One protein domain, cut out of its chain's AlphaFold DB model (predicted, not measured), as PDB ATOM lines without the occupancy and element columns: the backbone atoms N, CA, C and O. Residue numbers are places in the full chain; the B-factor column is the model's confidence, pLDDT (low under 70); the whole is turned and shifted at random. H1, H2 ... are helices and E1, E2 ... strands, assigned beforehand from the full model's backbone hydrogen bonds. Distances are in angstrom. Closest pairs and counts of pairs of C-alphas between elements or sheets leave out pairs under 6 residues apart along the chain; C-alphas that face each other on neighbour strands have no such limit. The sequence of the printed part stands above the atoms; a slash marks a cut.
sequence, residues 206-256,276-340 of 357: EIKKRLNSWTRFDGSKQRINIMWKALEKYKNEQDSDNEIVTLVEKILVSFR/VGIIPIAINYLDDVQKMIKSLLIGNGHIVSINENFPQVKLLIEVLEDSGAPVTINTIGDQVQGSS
ATOM      1  N   GLU A 206      28.946 -42.179  -4.404       84.69
ATOM      2  CA  GLU A 206      28.029 -41.572  -5.367       84.69
ATOM      3  C   GLU A 206      28.133 -40.046  -5.428       84.69
ATOM      4  O   GLU A 206      28.304 -39.482  -6.513       84.69
ATOM      5  N   ILE A 207      28.130 -39.364  -4.278       87.56
ATOM      6  CA  ILE A 207      28.343 -37.912  -4.240       87.56
ATOM      7  C   ILE A 207      29.739 -37.547  -4.761       87.56
ATOM      8  O   ILE A 207      29.880 -36.547  -5.456       87.56
ATOM      9  N   LYS A 208      30.762 -38.389  -4.529       87.88
ATOM     10  CA  LYS A 208      32.106 -38.203  -5.106       87.88
ATOM     11  C   LYS A 208      32.092 -38.274  -6.634       87.88
ATOM     12  O   LYS A 208      32.729 -37.447  -7.282       87.88
ATOM     13  N   LYS A 209      31.346 -39.214  -7.227       90.44
ATOM     14  CA  LYS A 209      31.177 -39.284  -8.691       90.44
ATOM     15  C   LYS A 209      30.526 -38.012  -9.231       90.44
ATOM     16  O   LYS A 209      31.049 -37.428 -10.178       90.44
ATOM     17  N   ARG A 210      29.436 -37.554  -8.605       91.75
ATOM     18  CA  ARG A 210      28.766 -36.302  -8.990       91.75
ATOM     19  C   ARG A 210      29.675 -35.093  -8.815       91.75
ATOM     20  O   ARG A 210      29.767 -34.284  -9.726       91.75
ATOM     21  N   LEU A 211      30.416 -35.010  -7.711       91.00
ATOM     22  CA  LEU A 211      31.373 -33.935  -7.444       91.00
ATOM     23  C   LEU A 211      32.480 -33.879  -8.504       91.00
ATOM     24  O   LEU A 211      32.816 -32.800  -8.988       91.00
ATOM     25  N   ASN A 212      33.011 -35.030  -8.921       89.44
ATOM     26  CA  ASN A 212      34.011 -35.103  -9.986       89.44
ATOM     27  C   ASN A 212      33.463 -34.609 -11.333       89.44
ATOM     28  O   ASN A 212      34.181 -33.954 -12.080       89.44
ATOM     29  N   SER A 213      32.199 -34.890 -11.653       90.56
ATOM     30  CA  SER A 213      31.542 -34.318 -12.835       90.56
ATOM     31  C   SER A 213      31.284 -32.817 -12.668       90.56
ATOM     32  O   SER A 213      31.518 -32.043 -13.590       90.56
ATOM     33  N   TRP A 214      30.862 -32.400 -11.473       92.69
ATOM     34  CA  TRP A 214      30.506 -31.021 -11.147       92.69
ATOM     35  C   TRP A 214      31.699 -30.060 -11.199       92.69
ATOM     36  O   TRP A 214      31.575 -28.922 -11.642       92.69
ATOM     37  N   THR A 215      32.868 -30.528 -10.764       86.38
ATOM     38  CA  THR A 215      34.127 -29.765 -10.754       86.38
ATOM     39  C   THR A 215      34.765 -29.631 -12.135       86.38
ATOM     40  O   THR A 215      35.571 -28.728 -12.336       86.38
ATOM     41  N   ARG A 216      34.386 -30.481 -13.100       87.19
ATOM     42  CA  ARG A 216      34.833 -30.382 -14.502       87.19
ATOM     43  C   ARG A 216      34.116 -29.293 -15.290       87.19
ATOM     44  O   ARG A 216      34.565 -28.962 -16.383       87.19
ATOM     45  N   PHE A 217      33.003 -28.770 -14.781       85.88
ATOM     46  CA  PHE A 217      32.322 -27.665 -15.435       85.88
ATOM     47  C   PHE A 217      33.211 -26.424 -15.404       85.88
ATOM     48  O   PHE A 217      33.595 -25.942 -14.335       85.88
ATOM     49  N   ASP A 218      33.540 -25.929 -16.596       65.88
ATOM     50  CA  ASP A 218      34.439 -24.799 -16.790       65.88
ATOM     51  C   ASP A 218      33.726 -23.502 -16.379       65.88
ATOM     52  O   ASP A 218      33.014 -22.844 -17.142       65.88
ATOM     53  N   GLY A 219      33.827 -23.198 -15.087       67.69
ATOM     54  CA  GLY A 219      33.289 -21.992 -14.480       67.69
ATOM     55  C   GLY A 219      31.861 -22.102 -13.946       67.69
ATOM     56  O   GLY A 219      31.196 -23.138 -13.905       67.69
ATOM     57  N   SER A 220      31.398 -20.979 -13.412       77.31
ATOM     58  CA  SER A 220      30.087 -20.845 -12.770       77.31
ATOM     59  C   SER A 220      28.903 -20.950 -13.737       77.31
ATOM     60  O   SER A 220      27.835 -21.384 -13.323       77.31
ATOM     61  N   LYS A 221      29.066 -20.640 -15.032       87.94
ATOM     62  CA  LYS A 221      27.948 -20.553 -15.997       87.94
ATOM     63  C   LYS A 221      27.171 -21.859 -16.178       87.94
ATOM     64  O   LYS A 221      25.946 -21.855 -16.125       87.94
ATOM     65  N   GLN A 222      27.862 -22.980 -16.380       91.19
ATOM     66  CA  GLN A 222      27.196 -24.276 -16.574       91.19
ATOM     67  C   GLN A 222      26.470 -24.726 -15.301       91.19
ATOM     68  O   GLN A 222      25.328 -25.176 -15.371       91.19
ATOM     69  N   ARG A 223      27.092 -24.516 -14.136       94.12
ATOM     70  CA  ARG A 223      26.489 -24.801 -12.827       94.12
ATOM     71  C   ARG A 223      25.260 -23.930 -12.567       94.12
ATOM     72  O   ARG A 223      24.235 -24.453 -12.147       94.12
ATOM     73  N   ILE A 224      25.328 -22.640 -12.907       94.94
ATOM     74  CA  ILE A 224      24.191 -21.710 -12.867       94.94
ATOM     75  C   ILE A 224      23.053 -22.214 -13.765       94.94
ATOM     76  O   ILE A 224      21.916 -22.269 -13.314       94.94
ATOM     77  N   ASN A 225      23.337 -22.646 -14.997       95.19
ATOM     78  CA  ASN A 225      22.309 -23.165 -15.905       95.19
ATOM     79  C   ASN A 225      21.636 -24.439 -15.380       95.19
ATOM     80  O   ASN A 225      20.424 -24.590 -15.512       95.19
ATOM     81  N   ILE A 226      22.404 -25.359 -14.791       95.06
ATOM     82  CA  ILE A 226      21.844 -26.561 -14.159       95.06
ATOM     83  C   ILE A 226      20.953 -26.167 -12.977       95.06
ATOM     84  O   ILE A 226      19.847 -26.685 -12.851       95.06
ATOM     85  N   MET A 227      21.395 -25.213 -12.153       95.88
ATOM     86  CA  MET A 227      20.597 -24.717 -11.034       95.88
ATOM     87  C   MET A 227      19.322 -23.998 -11.475       95.88
ATOM     88  O   MET A 227      18.293 -24.197 -10.844       95.88
ATOM     89  N   TRP A 228      19.347 -23.231 -12.570       97.06
ATOM     90  CA  TRP A 228      18.133 -22.638 -13.141       97.06
ATOM     91  C   TRP A 228      17.131 -23.704 -13.579       97.06
ATOM     92  O   TRP A 228      15.967 -23.627 -13.204       97.06
ATOM     93  N   LYS A 229      17.586 -24.746 -14.286       96.62
ATOM     94  CA  LYS A 229      16.720 -25.865 -14.700       96.62
ATOM     95  C   LYS A 229      16.141 -26.629 -13.511       96.62
ATOM     96  O   LYS A 229      14.978 -27.021 -13.538       96.62
ATOM     97  N   ALA A 230      16.945 -26.853 -12.473       96.69
ATOM     98  CA  ALA A 230      16.476 -27.460 -11.233       96.69
ATOM     99  C   ALA A 230      15.422 -26.568 -10.556       96.69
ATOM    100  O   ALA A 230      14.372 -27.045 -10.141       96.69
ATOM    101  N   LEU A 231      15.655 -25.257 -10.509       96.25
ATOM    102  CA  LEU A 231      14.716 -24.309  -9.918       96.25
ATOM    103  C   LEU A 231      13.390 -24.232 -10.690       96.25
ATOM    104  O   LEU A 231      12.337 -24.139 -10.070       96.25
ATOM    105  N   GLU A 232      13.419 -24.309 -12.021       95.81
ATOM    106  CA  GLU A 232      12.210 -24.380 -12.856       95.81
ATOM    107  C   GLU A 232      11.381 -25.634 -12.566       95.81
ATOM    108  O   GLU A 232      10.164 -25.540 -12.423       95.81
ATOM    109  N   LYS A 233      12.024 -26.800 -12.416       95.75
ATOM    110  CA  LYS A 233      11.335 -28.032 -12.000       95.75
ATOM    111  C   LYS A 233      10.701 -27.874 -10.619       95.75
ATOM    112  O   LYS A 233       9.524 -28.166 -10.456       95.75
ATOM    113  N   TYR A 234      11.455 -27.333  -9.664       95.38
ATOM    114  CA  TYR A 234      10.969 -27.082  -8.310       95.38
ATOM    115  C   TYR A 234       9.750 -26.145  -8.283       95.38
ATOM    116  O   TYR A 234       8.787 -26.415  -7.572       95.38
ATOM    117  N   LYS A 235       9.751 -25.080  -9.100       94.75
ATOM    118  CA  LYS A 235       8.614 -24.154  -9.252       94.75
ATOM    119  C   LYS A 235       7.351 -24.824  -9.790       94.75
ATOM    120  O   LYS A 235       6.265 -24.385  -9.450       94.75
ATOM    121  N   ASN A 236       7.468 -25.848 -10.632       92.25
ATOM    122  CA  ASN A 236       6.290 -26.541 -11.167       92.25
ATOM    123  C   ASN A 236       5.593 -27.410 -10.110       92.25
ATOM    124  O   ASN A 236       4.427 -27.761 -10.274       92.25
ATOM    125  N   GLU A 237       6.308 -27.771  -9.045       89.31
ATOM    126  CA  GLU A 237       5.832 -28.647  -7.972       89.31
ATOM    127  C   GLU A 237       5.460 -27.880  -6.690       89.31
ATOM    128  O   GLU A 237       5.001 -28.477  -5.716       89.31
ATOM    129  N   GLN A 238       5.665 -26.561  -6.672       86.31
ATOM    130  CA  GLN A 238       5.440 -25.680  -5.526       86.31
ATOM    131  C   GLN A 238       4.697 -24.410  -5.949       86.31
ATOM    132  O   GLN A 238       4.629 -24.077  -7.126       86.31
ATOM    133  N   ASP A 239       4.147 -23.681  -4.978       76.81
ATOM    134  CA  ASP A 239       3.531 -22.380  -5.242       76.81
ATOM    135  C   ASP A 239       4.585 -21.356  -5.717       76.81
ATOM    136  O   ASP A 239       5.725 -21.346  -5.234       76.81
ATOM    137  N   SER A 240       4.216 -20.485  -6.660       65.88
ATOM    138  CA  SER A 240       5.126 -19.509  -7.276       65.88
ATOM    139  C   SER A 240       5.646 -18.455  -6.294       65.88
ATOM    140  O   SER A 240       6.724 -17.904  -6.522       65.88
ATOM    141  N   ASP A 241       4.936 -18.230  -5.184       76.44
ATOM    142  CA  ASP A 241       5.281 -17.251  -4.139       76.44
ATOM    143  C   ASP A 241       6.184 -17.826  -3.025       76.44
ATOM    144  O   ASP A 241       6.303 -17.272  -1.931       76.44
ATOM    145  N   ASN A 242       6.852 -18.953  -3.280       88.75
ATOM    146  CA  ASN A 242       7.725 -19.602  -2.305       88.75
ATOM    147  C   ASN A 242       9.024 -18.801  -2.055       88.75
ATOM    148  O   ASN A 242       9.837 -18.593  -2.956       88.75
ATOM    149  N   GLU A 243       9.280 -18.426  -0.796       92.88
ATOM    150  CA  GLU A 243      10.471 -17.665  -0.379       92.88
ATOM    151  C   GLU A 243      11.807 -18.317  -0.792       92.88
ATOM    152  O   GLU A 243      12.782 -17.617  -1.082       92.88
ATOM    153  N   ILE A 244      11.866 -19.654  -0.854       93.62
ATOM    154  CA  ILE A 244      13.048 -20.400  -1.312       93.62
ATOM    155  C   ILE A 244      13.336 -20.084  -2.777       93.62
ATOM    156  O   ILE A 244      14.496 -19.902  -3.146       93.62
ATOM    157  N   VAL A 245      12.297 -19.983  -3.606       94.75
ATOM    158  CA  VAL A 245      12.444 -19.662  -5.025       94.75
ATOM    159  C   VAL A 245      13.084 -18.290  -5.171       94.75
ATOM    160  O   VAL A 245      14.160 -18.181  -5.758       94.75
ATOM    161  N   THR A 246      12.493 -17.268  -4.549       94.94
ATOM    162  CA  THR A 246      13.022 -15.897  -4.584       94.94
ATOM    163  C   THR A 246      14.463 -15.828  -4.072       94.94
ATOM    164  O   THR A 246      15.305 -15.126  -4.645       94.94
ATOM    165  N   LEU A 247      14.783 -16.578  -3.012       95.94
ATOM    166  CA  LEU A 247      16.136 -16.664  -2.469       95.94
ATOM    167  C   LEU A 247      17.124 -17.241  -3.490       95.94
ATOM    168  O   LEU A 247      18.179 -16.644  -3.722       95.94
ATOM    169  N   VAL A 248      16.804 -18.388  -4.098       96.06
ATOM    170  CA  VAL A 248      17.689 -19.059  -5.061       96.06
ATOM    171  C   VAL A 248      17.877 -18.197  -6.308       96.06
ATOM    172  O   VAL A 248      19.016 -18.009  -6.730       96.06
ATOM    173  N   GLU A 249      16.819 -17.591  -6.848       96.12
ATOM    174  CA  GLU A 249      16.918 -16.673  -7.993       96.12
ATOM    175  C   GLU A 249      17.859 -15.507  -7.706       96.12
ATOM    176  O   GLU A 249      18.775 -15.222  -8.484       96.12
ATOM    177  N   LYS A 250      17.687 -14.862  -6.546       96.62
ATOM    178  CA  LYS A 250      18.556 -13.765  -6.120       96.62
ATOM    179  C   LYS A 250      20.012 -14.212  -6.054       96.62
ATOM    180  O   LYS A 250      20.894 -13.461  -6.477       96.62
ATOM    181  N   ILE A 251      20.287 -15.416  -5.547       95.88
ATOM    182  CA  ILE A 251      21.646 -15.970  -5.511       95.88
ATOM    183  C   ILE A 251      22.173 -16.186  -6.928       95.88
ATOM    184  O   ILE A 251      23.277 -15.737  -7.209       95.88
ATOM    185  N   LEU A 252      21.406 -16.814  -7.820       95.44
ATOM    186  CA  LEU A 252      21.851 -17.113  -9.185       95.44
ATOM    187  C   LEU A 252      22.152 -15.842  -9.991       95.44
ATOM    188  O   LEU A 252      23.156 -15.795 -10.698       95.44
ATOM    189  N   VAL A 253      21.340 -14.791  -9.838       95.62
ATOM    190  CA  VAL A 253      21.555 -13.490 -10.499       95.62
ATOM    191  C   VAL A 253      22.770 -12.754  -9.923       95.62
ATOM    192  O   VAL A 253      23.575 -12.173 -10.659       95.62
ATOM    193  N   SER A 254      22.917 -12.768  -8.595       93.81
ATOM    194  CA  SER A 254      23.978 -12.029  -7.900       93.81
ATOM    195  C   SER A 254      25.289 -12.798  -7.756       93.81
ATOM    196  O   SER A 254      26.277 -12.212  -7.308       93.81
ATOM    197  N   PHE A 255      25.340 -14.081  -8.132       92.00
ATOM    198  CA  PHE A 255      26.536 -14.893  -7.960       92.00
ATOM    199  C   PHE A 255      27.705 -14.296  -8.747       92.00
ATOM    200  O   PHE A 255      27.618 -13.984  -9.941       92.00
ATOM    201  N   ARG A 256      28.820 -14.128  -8.046       88.38
ATOM    202  CA  ARG A 256      30.114 -13.757  -8.600       88.38
ATOM    203  C   ARG A 256      31.113 -14.762  -8.065       88.38
ATOM    204  O   ARG A 256      31.063 -15.130  -6.891       88.38
ATOM    205  N   VAL A 276      36.185 -26.705  -1.406       85.00
ATOM    206  CA  VAL A 276      36.755 -27.484  -0.302       85.00
ATOM    207  C   VAL A 276      36.480 -28.981  -0.473       85.00
ATOM    208  O   VAL A 276      37.230 -29.801   0.042       85.00
ATOM    209  N   GLY A 277      35.438 -29.353  -1.224       88.19
ATOM    210  CA  GLY A 277      35.059 -30.746  -1.449       88.19
ATOM    211  C   GLY A 277      33.641 -31.021  -0.968       88.19
ATOM    212  O   GLY A 277      32.719 -30.312  -1.361       88.19
ATOM    213  N   ILE A 278      33.450 -32.059  -0.152       88.25
ATOM    214  CA  ILE A 278      32.134 -32.429   0.392       88.25
ATOM    215  C   ILE A 278      31.951 -31.778   1.759       88.25
ATOM    216  O   ILE A 278      32.763 -31.975   2.659       88.25
ATOM    217  N   ILE A 279      30.863 -31.031   1.920       86.88
ATOM    218  CA  ILE A 279      30.571 -30.264   3.124       86.88
ATOM    219  C   ILE A 279      29.247 -30.744   3.718       86.88
ATOM    220  O   ILE A 279      28.191 -30.518   3.117       86.88
ATOM    221  N   PRO A 280      29.255 -31.363   4.905       87.44
ATOM    222  CA  PRO A 280      28.013 -31.614   5.603       87.44
ATOM    223  C   PRO A 280      27.387 -30.293   6.062       87.44
ATOM    224  O   PRO A 280      28.086 -29.375   6.496       87.44
ATOM    225  N   ILE A 281      26.068 -30.180   5.943       88.69
ATOM    226  CA  ILE A 281      25.311 -29.006   6.368       88.69
ATOM    227  C   ILE A 281      23.977 -29.423   6.987       88.69
ATOM    228  O   ILE A 281      23.219 -30.196   6.406       88.69
ATOM    229  N   ALA A 282      23.688 -28.897   8.174       90.44
ATOM    230  CA  ALA A 282      22.366 -28.989   8.776       90.44
ATOM    231  C   ALA A 282      21.563 -27.747   8.377       90.44
ATOM    232  O   ALA A 282      21.988 -26.626   8.659       90.44
ATOM    233  N   ILE A 283      20.426 -27.939   7.713       91.81
ATOM    234  CA  ILE A 283      19.538 -26.847   7.321       91.81
ATOM    235  C   ILE A 283      18.514 -26.638   8.427       91.81
ATOM    236  O   ILE A 283      17.573 -27.419   8.579       91.81
ATOM    237  N   ASN A 284      18.716 -25.561   9.182       90.12
ATOM    238  CA  ASN A 284      17.803 -25.117  10.231       90.12
ATOM    239  C   ASN A 284      17.104 -23.804   9.867       90.12
ATOM    240  O   ASN A 284      16.075 -23.483  10.453       90.12
ATOM    241  N   TYR A 285      17.666 -23.045   8.922       91.38
ATOM    242  CA  TYR A 285      17.151 -21.749   8.490       91.38
ATOM    243  C   TYR A 285      17.362 -21.543   6.982       91.38
ATOM    244  O   TYR A 285      18.217 -22.176   6.361       91.38
ATOM    245  N   LEU A 286      16.650 -20.575   6.392       90.88
ATOM    246  CA  LEU A 286      16.838 -20.181   4.986       90.88
ATOM    247  C   LEU A 286      18.274 -19.726   4.666       90.88
ATOM    248  O   LEU A 286      18.758 -19.927   3.554       90.88
ATOM    249  N   ASP A 287      18.995 -19.160   5.637       92.81
ATOM    250  CA  ASP A 287      20.403 -18.784   5.453       92.81
ATOM    251  C   ASP A 287      21.310 -20.005   5.193       92.81
ATOM    252  O   ASP A 287      22.299 -19.904   4.465       92.81
ATOM    253  N   ASP A 288      20.957 -21.187   5.705       92.38
ATOM    254  CA  ASP A 288      21.709 -22.419   5.439       92.38
ATOM    255  C   ASP A 288      21.489 -22.899   3.999       92.38
ATOM    256  O   ASP A 288      22.446 -23.293   3.327       92.38
ATOM    257  N   VAL A 289      20.264 -22.751   3.476       94.44
ATOM    258  CA  VAL A 289      19.962 -22.963   2.049       94.44
ATOM    259  C   VAL A 289      20.794 -22.005   1.199       94.44
ATOM    260  O   VAL A 289      21.459 -22.429   0.255       94.44
ATOM    261  N   GLN A 290      20.845 -20.720   1.567       94.88
ATOM    262  CA  GLN A 290      21.665 -19.736   0.860       94.88
ATOM    263  C   GLN A 290      23.144 -20.147   0.807       94.88
ATOM    264  O   GLN A 290      23.778 -20.048  -0.249       94.88
ATOM    265  N   LYS A 291      23.711 -20.589   1.938       92.31
ATOM    266  CA  LYS A 291      25.104 -21.058   2.013       92.31
ATOM    267  C   LYS A 291      25.326 -22.282   1.133       92.31
ATOM    268  O   LYS A 291      26.288 -22.286   0.366       92.31
ATOM    269  N   MET A 292      24.431 -23.269   1.199       94.75
ATOM    270  CA  MET A 292      24.490 -24.480   0.377       94.75
ATOM    271  C   MET A 292      24.494 -24.138  -1.115       94.75
ATOM    272  O   MET A 292      25.379 -24.577  -1.841       94.75
ATOM    273  N   ILE A 293      23.562 -23.299  -1.575       96.00
ATOM    274  CA  ILE A 293      23.446 -22.940  -2.995       96.00
ATOM    275  C   ILE A 293      24.696 -22.202  -3.481       96.00
ATOM    276  O   ILE A 293      25.286 -22.581  -4.491       96.00
ATOM    277  N   LYS A 294      25.167 -21.192  -2.734       93.81
ATOM    278  CA  LYS A 294      26.421 -20.490  -3.066       93.81
ATOM    279  C   LYS A 294      27.606 -21.456  -3.123       93.81
ATOM    280  O   LYS A 294      28.442 -21.353  -4.015       93.81
ATOM    281  N   SER A 295      27.670 -22.396  -2.187       92.56
ATOM    282  CA  SER A 295      28.729 -23.397  -2.086       92.56
ATOM    283  C   SER A 295      28.705 -24.412  -3.244       92.56
ATOM    284  O   SER A 295      29.754 -24.703  -3.823       92.56
ATOM    285  N   LEU A 296      27.526 -24.867  -3.677       94.50
ATOM    286  CA  LEU A 296      27.358 -25.680  -4.890       94.50
ATOM    287  C   LEU A 296      27.850 -24.931  -6.141       94.50
ATOM    288  O   LEU A 296      28.549 -25.510  -6.974       94.50
ATOM    289  N   LEU A 297      27.550 -23.632  -6.254       94.00
ATOM    290  CA  LEU A 297      28.025 -22.785  -7.357       94.00
ATOM    291  C   LEU A 297      29.548 -22.586  -7.352       94.00
ATOM    292  O   LEU A 297      30.147 -22.439  -8.416       94.00
ATOM    293  N   ILE A 298      30.187 -22.614  -6.177       91.38
ATOM    294  CA  ILE A 298      31.655 -22.615  -6.033       91.38
ATOM    295  C   ILE A 298      32.248 -23.966  -6.444       91.38
ATOM    296  O   ILE A 298      33.340 -24.010  -7.013       91.38
ATOM    297  N   GLY A 299      31.497 -25.057  -6.276       92.62
ATOM    298  CA  GLY A 299      31.853 -26.396  -6.757       92.62
ATOM    299  C   GLY A 299      31.962 -27.451  -5.676       92.62
ATOM    300  O   GLY A 299      32.528 -28.506  -5.937       92.62
ATOM    301  N   ASN A 300      31.459 -27.169  -4.479       92.00
ATOM    302  CA  ASN A 300      31.407 -28.149  -3.406       92.00
ATOM    303  C   ASN A 300      30.278 -29.150  -3.623       92.00
ATOM    304  O   ASN A 300      29.323 -28.876  -4.344       92.00
ATOM    305  N   GLY A 301      30.382 -30.284  -2.940       92.56
ATOM    306  CA  GLY A 301      29.275 -31.193  -2.691       92.56
ATOM    307  C   GLY A 301      28.720 -31.012  -1.284       92.56
ATOM    308  O   GLY A 301      29.405 -30.486  -0.409       92.56
ATOM    309  N   HIS A 302      27.492 -31.462  -1.057       92.44
ATOM    310  CA  HIS A 302      26.821 -31.351   0.230       92.44
ATOM    311  C   HIS A 302      26.143 -32.642   0.663       92.44
ATOM    312  O   HIS A 302      25.424 -33.277  -0.100       92.44
ATOM    313  N   ILE A 303      26.332 -32.976   1.933       91.12
ATOM    314  CA  ILE A 303      25.495 -33.948   2.632       91.12
ATOM    315  C   ILE A 303      24.602 -33.132   3.541       91.12
ATOM    316  O   ILE A 303      25.107 -32.325   4.318       91.12
ATOM    317  N   VAL A 304      23.296 -33.290   3.402       91.81
ATOM    318  CA  VAL A 304      22.335 -32.391   4.021       91.81
ATOM    319  C   VAL A 304      21.501 -33.132   5.046       91.81
ATOM    320  O   VAL A 304      20.867 -34.134   4.729       91.81
ATOM    321  N   SER A 305      21.456 -32.598   6.262       91.50
ATOM    322  CA  SER A 305      20.450 -32.953   7.257       91.50
ATOM    323  C   SER A 305      19.419 -31.835   7.293       91.50
ATOM    324  O   SER A 305      19.777 -30.659   7.368       91.50
ATOM    325  N   ILE A 306      18.144 -32.191   7.185       90.75
ATOM    326  CA  ILE A 306      17.046 -31.229   7.092       90.75
ATOM    327  C   ILE A 306      16.253 -31.294   8.388       90.75
ATOM    328  O   ILE A 306      15.865 -32.375   8.828       90.75
ATOM    329  N   ASN A 307      16.003 -30.135   8.984       87.19
ATOM    330  CA  ASN A 307      15.081 -30.014  10.100       87.19
ATOM    331  C   ASN A 307      13.641 -30.299   9.628       87.19
ATOM    332  O   ASN A 307      13.223 -29.786   8.591       87.19
ATOM    333  N   GLU A 308      12.869 -31.075  10.394       85.94
ATOM    334  CA  GLU A 308      11.490 -31.471  10.047       85.94
ATOM    335  C   GLU A 308      10.570 -30.280   9.733       85.94
ATOM    336  O   GLU A 308       9.624 -30.410   8.961       85.94
ATOM    337  N   ASN A 309      10.889 -29.094  10.258       84.75
ATOM    338  CA  ASN A 309      10.148 -27.859  10.006       84.75
ATOM    339  C   ASN A 309      10.354 -27.262   8.596       84.75
ATOM    340  O   ASN A 309       9.735 -26.251   8.274       84.75
ATOM    341  N   PHE A 310      11.210 -27.850   7.750       85.19
ATOM    342  CA  PHE A 310      11.523 -27.353   6.401       85.19
ATOM    343  C   PHE A 310      11.272 -28.401   5.297       85.19
ATOM    344  O   PHE A 310      12.175 -28.697   4.507       85.19
ATOM    345  N   PRO A 311      10.049 -28.953   5.170       85.38
ATOM    346  CA  PRO A 311       9.751 -30.004   4.194       85.38
ATOM    347  C   PRO A 311       9.966 -29.542   2.746       85.38
ATOM    348  O   PRO A 311      10.470 -30.307   1.927       85.38
ATOM    349  N   GLN A 312       9.697 -28.273   2.428       89.62
ATOM    350  CA  GLN A 312       9.941 -27.726   1.088       89.62
ATOM    351  C   GLN A 312      11.425 -27.691   0.671       89.62
ATOM    352  O   GLN A 312      11.717 -27.642  -0.523       89.62
ATOM    353  N   VAL A 313      12.372 -27.756   1.616       92.50
ATOM    354  CA  VAL A 313      13.812 -27.851   1.304       92.50
ATOM    355  C   VAL A 313      14.188 -29.258   0.843       92.50
ATOM    356  O   VAL A 313      15.074 -29.406   0.003       92.50
ATOM    357  N   LYS A 314      13.501 -30.288   1.353       94.31
ATOM    358  CA  LYS A 314      13.712 -31.678   0.933       94.31
ATOM    359  C   LYS A 314      13.489 -31.827  -0.566       94.31
ATOM    360  O   LYS A 314      14.386 -32.292  -1.260       94.31
ATOM    361  N   LEU A 315      12.361 -31.314  -1.051       94.38
ATOM    362  CA  LEU A 315      12.045 -31.345  -2.474       94.38
ATOM    363  C   LEU A 315      13.081 -30.582  -3.316       94.38
ATOM    364  O   LEU A 315      13.506 -31.063  -4.360       94.38
ATOM    365  N   LEU A 316      13.548 -29.415  -2.852       95.81
ATOM    366  CA  LEU A 316      14.600 -28.670  -3.555       95.81
ATOM    367  C   LEU A 316      15.870 -29.517  -3.715       95.81
ATOM    368  O   LEU A 316      16.496 -29.494  -4.773       95.81
ATOM    369  N   ILE A 317      16.268 -30.234  -2.665       96.19
ATOM    370  CA  ILE A 317      17.472 -31.067  -2.686       96.19
ATOM    371  C   ILE A 317      17.304 -32.250  -3.632       96.19
ATOM    372  O   ILE A 317      18.218 -32.494  -4.413       96.19
ATOM    373  N   GLU A 318      16.154 -32.921  -3.613       95.81
ATOM    374  CA  GLU A 318      15.832 -34.021  -4.534       95.81
ATOM    375  C   GLU A 318      15.911 -33.546  -5.996       95.81
ATOM    376  O   GLU A 318      16.625 -34.126  -6.810       95.81
ATOM    377  N   VAL A 319      15.308 -32.396  -6.313       96.69
ATOM    378  CA  VAL A 319      15.349 -31.821  -7.666       96.69
ATOM    379  C   VAL A 319      16.768 -31.405  -8.091       96.69
ATOM    380  O   VAL A 319      17.144 -31.542  -9.263       96.69
ATOM    381  N   LEU A 320      17.579 -30.883  -7.163       96.88
ATOM    382  CA  LEU A 320      18.988 -30.561  -7.416       96.88
ATOM    383  C   LEU A 320      19.817 -31.830  -7.662       96.88
ATOM    384  O   LEU A 320      20.614 -31.863  -8.603       96.88
ATOM    385  N   GLU A 321      19.622 -32.857  -6.838       96.00
ATOM    386  CA  GLU A 321      20.249 -34.176  -6.940       96.00
ATOM    387  C   GLU A 321      19.940 -34.832  -8.292       96.00
ATOM    388  O   GLU A 321      20.877 -35.173  -9.022       96.00
ATOM    389  N   ASP A 322      18.668 -34.865  -8.694       95.75
ATOM    390  CA  ASP A 322      18.199 -35.379  -9.991       95.75
ATOM    391  C   ASP A 322      18.737 -34.587 -11.186       95.75
ATOM    392  O   ASP A 322      18.892 -35.100 -12.297       95.75
ATOM    393  N   SER A 323      19.043 -33.307 -10.972       95.38
ATOM    394  CA  SER A 323      19.665 -32.445 -11.980       95.38
ATOM    395  C   SER A 323      21.191 -32.612 -12.044       95.38
ATOM    396  O   SER A 323      21.857 -31.922 -12.819       95.38
ATOM    397  N   GLY A 324      21.752 -33.535 -11.258       94.44
ATOM    398  CA  GLY A 324      23.171 -33.884 -11.244       94.44
ATOM    399  C   GLY A 324      24.021 -33.054 -10.283       94.44
ATOM    400  O   GLY A 324      25.248 -33.188 -10.303       94.44
ATOM    401  N   ALA A 325      23.415 -32.211  -9.439       95.75
ATOM    402  CA  ALA A 325      24.159 -31.501  -8.407       95.75
ATOM    403  C   ALA A 325      24.699 -32.497  -7.357       95.75
ATOM    404  O   ALA A 325      24.030 -33.480  -7.019       95.75
ATOM    405  N   PRO A 326      25.909 -32.270  -6.813       95.38
ATOM    406  CA  PRO A 326      26.514 -33.139  -5.808       95.38
ATOM    407  C   PRO A 326      25.919 -32.869  -4.419       95.38
ATOM    408  O   PRO A 326      26.627 -32.460  -3.507       95.38
ATOM    409  N   VAL A 327      24.615 -33.066  -4.257       95.69
ATOM    410  CA  VAL A 327      23.897 -32.907  -2.990       95.69
ATOM    411  C   VAL A 327      23.127 -34.184  -2.675       95.69
ATOM    412  O   VAL A 327      22.620 -34.822  -3.590       95.69
ATOM    413  N   THR A 328      23.073 -34.587  -1.411       94.25
ATOM    414  CA  THR A 328      22.255 -35.727  -0.983       94.25
ATOM    415  C   THR A 328      21.778 -35.541   0.450       94.25
ATOM    416  O   THR A 328      22.450 -34.882   1.251       94.25
ATOM    417  N   ILE A 329      20.628 -36.117   0.783       93.19
ATOM    418  CA  ILE A 329      20.067 -36.065   2.134       93.19
ATOM    419  C   ILE A 329      20.619 -37.234   2.947       93.19
ATOM    420  O   ILE A 329      20.519 -38.390   2.542       93.19
ATOM    421  N   ASN A 330      21.190 -36.950   4.115       89.44
ATOM    422  CA  ASN A 330      21.608 -37.981   5.060       89.44
ATOM    423  C   ASN A 330      21.550 -37.450   6.499       89.44
ATOM    424  O   ASN A 330      21.670 -36.249   6.743       89.44
ATOM    425  N   THR A 331      21.393 -38.345   7.471       81.38
ATOM    426  CA  THR A 331      21.522 -37.996   8.887       81.38
ATOM    427  C   THR A 331      22.973 -37.639   9.183       81.38
ATOM    428  O   THR A 331      23.869 -38.479   9.091       81.38
ATOM    429  N   ILE A 332      23.205 -36.378   9.528       75.12
ATOM    430  CA  ILE A 332      24.502 -35.884   9.975       75.12
ATOM    431  C   ILE A 332      24.498 -36.001  11.499       75.12
ATOM    432  O   ILE A 332      23.571 -35.511  12.137       75.12
ATOM    433  N   GLY A 333      25.495 -36.663  12.087       69.19
ATOM    434  CA  GLY A 333      25.645 -36.661  13.547       69.19
ATOM    435  C   GLY A 333      25.868 -35.240  14.089       69.19
ATOM    436  O   GLY A 333      26.283 -34.355  13.344       69.19
ATOM    437  N   ASP A 334      25.665 -35.029  15.391       62.69
ATOM    438  CA  ASP A 334      25.692 -33.717  16.080       62.69
ATOM    439  C   ASP A 334      27.009 -32.902  15.975       62.69
ATOM    440  O   ASP A 334      27.160 -31.859  16.607       62.69
ATOM    441  N   GLN A 335      27.996 -33.347  15.194       57.00
ATOM    442  CA  GLN A 335      29.365 -32.822  15.202       57.00
ATOM    443  C   GLN A 335      29.723 -31.857  14.066       57.00
ATOM    444  O   GLN A 335      30.890 -31.498  13.920       57.00
ATOM    445  N   VAL A 336      28.772 -31.386  13.260       56.88
ATOM    446  CA  VAL A 336      29.117 -30.504  12.135       56.88
ATOM    447  C   VAL A 336      28.944 -29.037  12.513       56.88
ATOM    448  O   VAL A 336      27.904 -28.425  12.278       56.88
ATOM    449  N   GLN A 337      29.997 -28.455  13.090       53.03
ATOM    450  CA  GLN A 337      30.119 -27.007  13.264       53.03
ATOM    451  C   GLN A 337      31.235 -26.428  12.384       53.03
ATOM    452  O   GLN A 337      32.405 -26.763  12.530       53.03
ATOM    453  N   GLY A 338      30.856 -25.478  11.523       56.03
ATOM    454  CA  GLY A 338      31.713 -24.344  11.168       56.03
ATOM    455  C   GLY A 338      32.804 -24.552  10.114       56.03
ATOM    456  O   GLY A 338      33.857 -23.931  10.235       56.03
ATOM    457  N   SER A 339      32.577 -25.340   9.063       58.69
ATOM    458  CA  SER A 339      33.524 -25.396   7.941       58.69
ATOM    459  C   SER A 339      33.430 -24.146   7.051       58.69
ATOM    460  O   SER A 339      32.351 -23.630   6.746       58.69
ATOM    461  N   SER A 340      34.582 -23.628   6.616       71.88
ATOM    462  CA  SER A 340      34.614 -22.661   5.513       71.88
ATOM    463  C   SER A 340      34.140 -23.356   4.236       71.88
ATOM    464  O   SER A 340      34.621 -24.437   3.917       71.88
TER     465      SER A 340
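Overview. This is residues 206 to 256 and 276 to 340 of the 357 residues of the protein "uncharacterized protein LOC113521781" of Galleria mellonella (UniProt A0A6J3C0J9). A small three-stranded sheet has H4 and H5 side by side over one face and H1 over the other; the helical hairpin H2 and H3 packs on the far side of that helix pair, H2 on both and H3 on H4. The printed part has 116 residues, in the order H1 H2 H3 E1 H4 E2 H5 E3; the parallel sheet runs E1 E2 E3, and the class is mostly helix. It is compact, with a radius of gyration of the C-alphas of 13.2 A and spans of 36 by 35 by 24 A.

Along the chain. Find C-alpha 206 at (28.029, -41.572, -5.367), where H1 begins, residues 206 to 215. Then come H2, residues 220 to 236, 24.5 A long, and H3, 243 to 254. After the cut read E1, 278 to 283; H4, 286 to 298, 18.6 A; E2, 301 to 306; H5, 311 to 322, 17.4 A; and E3, 327 to 329, ending at (20.067, -36.065, 2.134).

Arrangement. Look for N 281 and O 303, 2.9 A apart, between E1 and E2, and N 304 and O 328, 2.8 A, between E2 and E3. E1, H4, E2 and E2, H5, E3 are strand-helix-strand units, parallel neighbours joined through a helix, with right-handed crossovers. H4 and H5 are on the same face, at heights of 9.4 A and 8.6 A over the sheet; H1 is on the opposite face, giving three layers, helices on both faces. H2, the hub, touches H5 at Ala 230 and Leu 320, C-alphas 5.5 A apart. H2, H3 and H4 form a bundle, helices grouped together. Every O i to N i+4 pair is within hydrogen-bond range in H1, H2, H3 and H4; in H5, 7 of 8.

Size, cuts and confidence. C-alphas 218 and 309 are farthest apart, 36.3 A. Residues 257 to 275 are not printed; C-alphas 256 and 276 stand 17.4 A apart. No link printed whole is long. The pLDDT is under 70 at residues 218 to 219, 240 and 333 to 339.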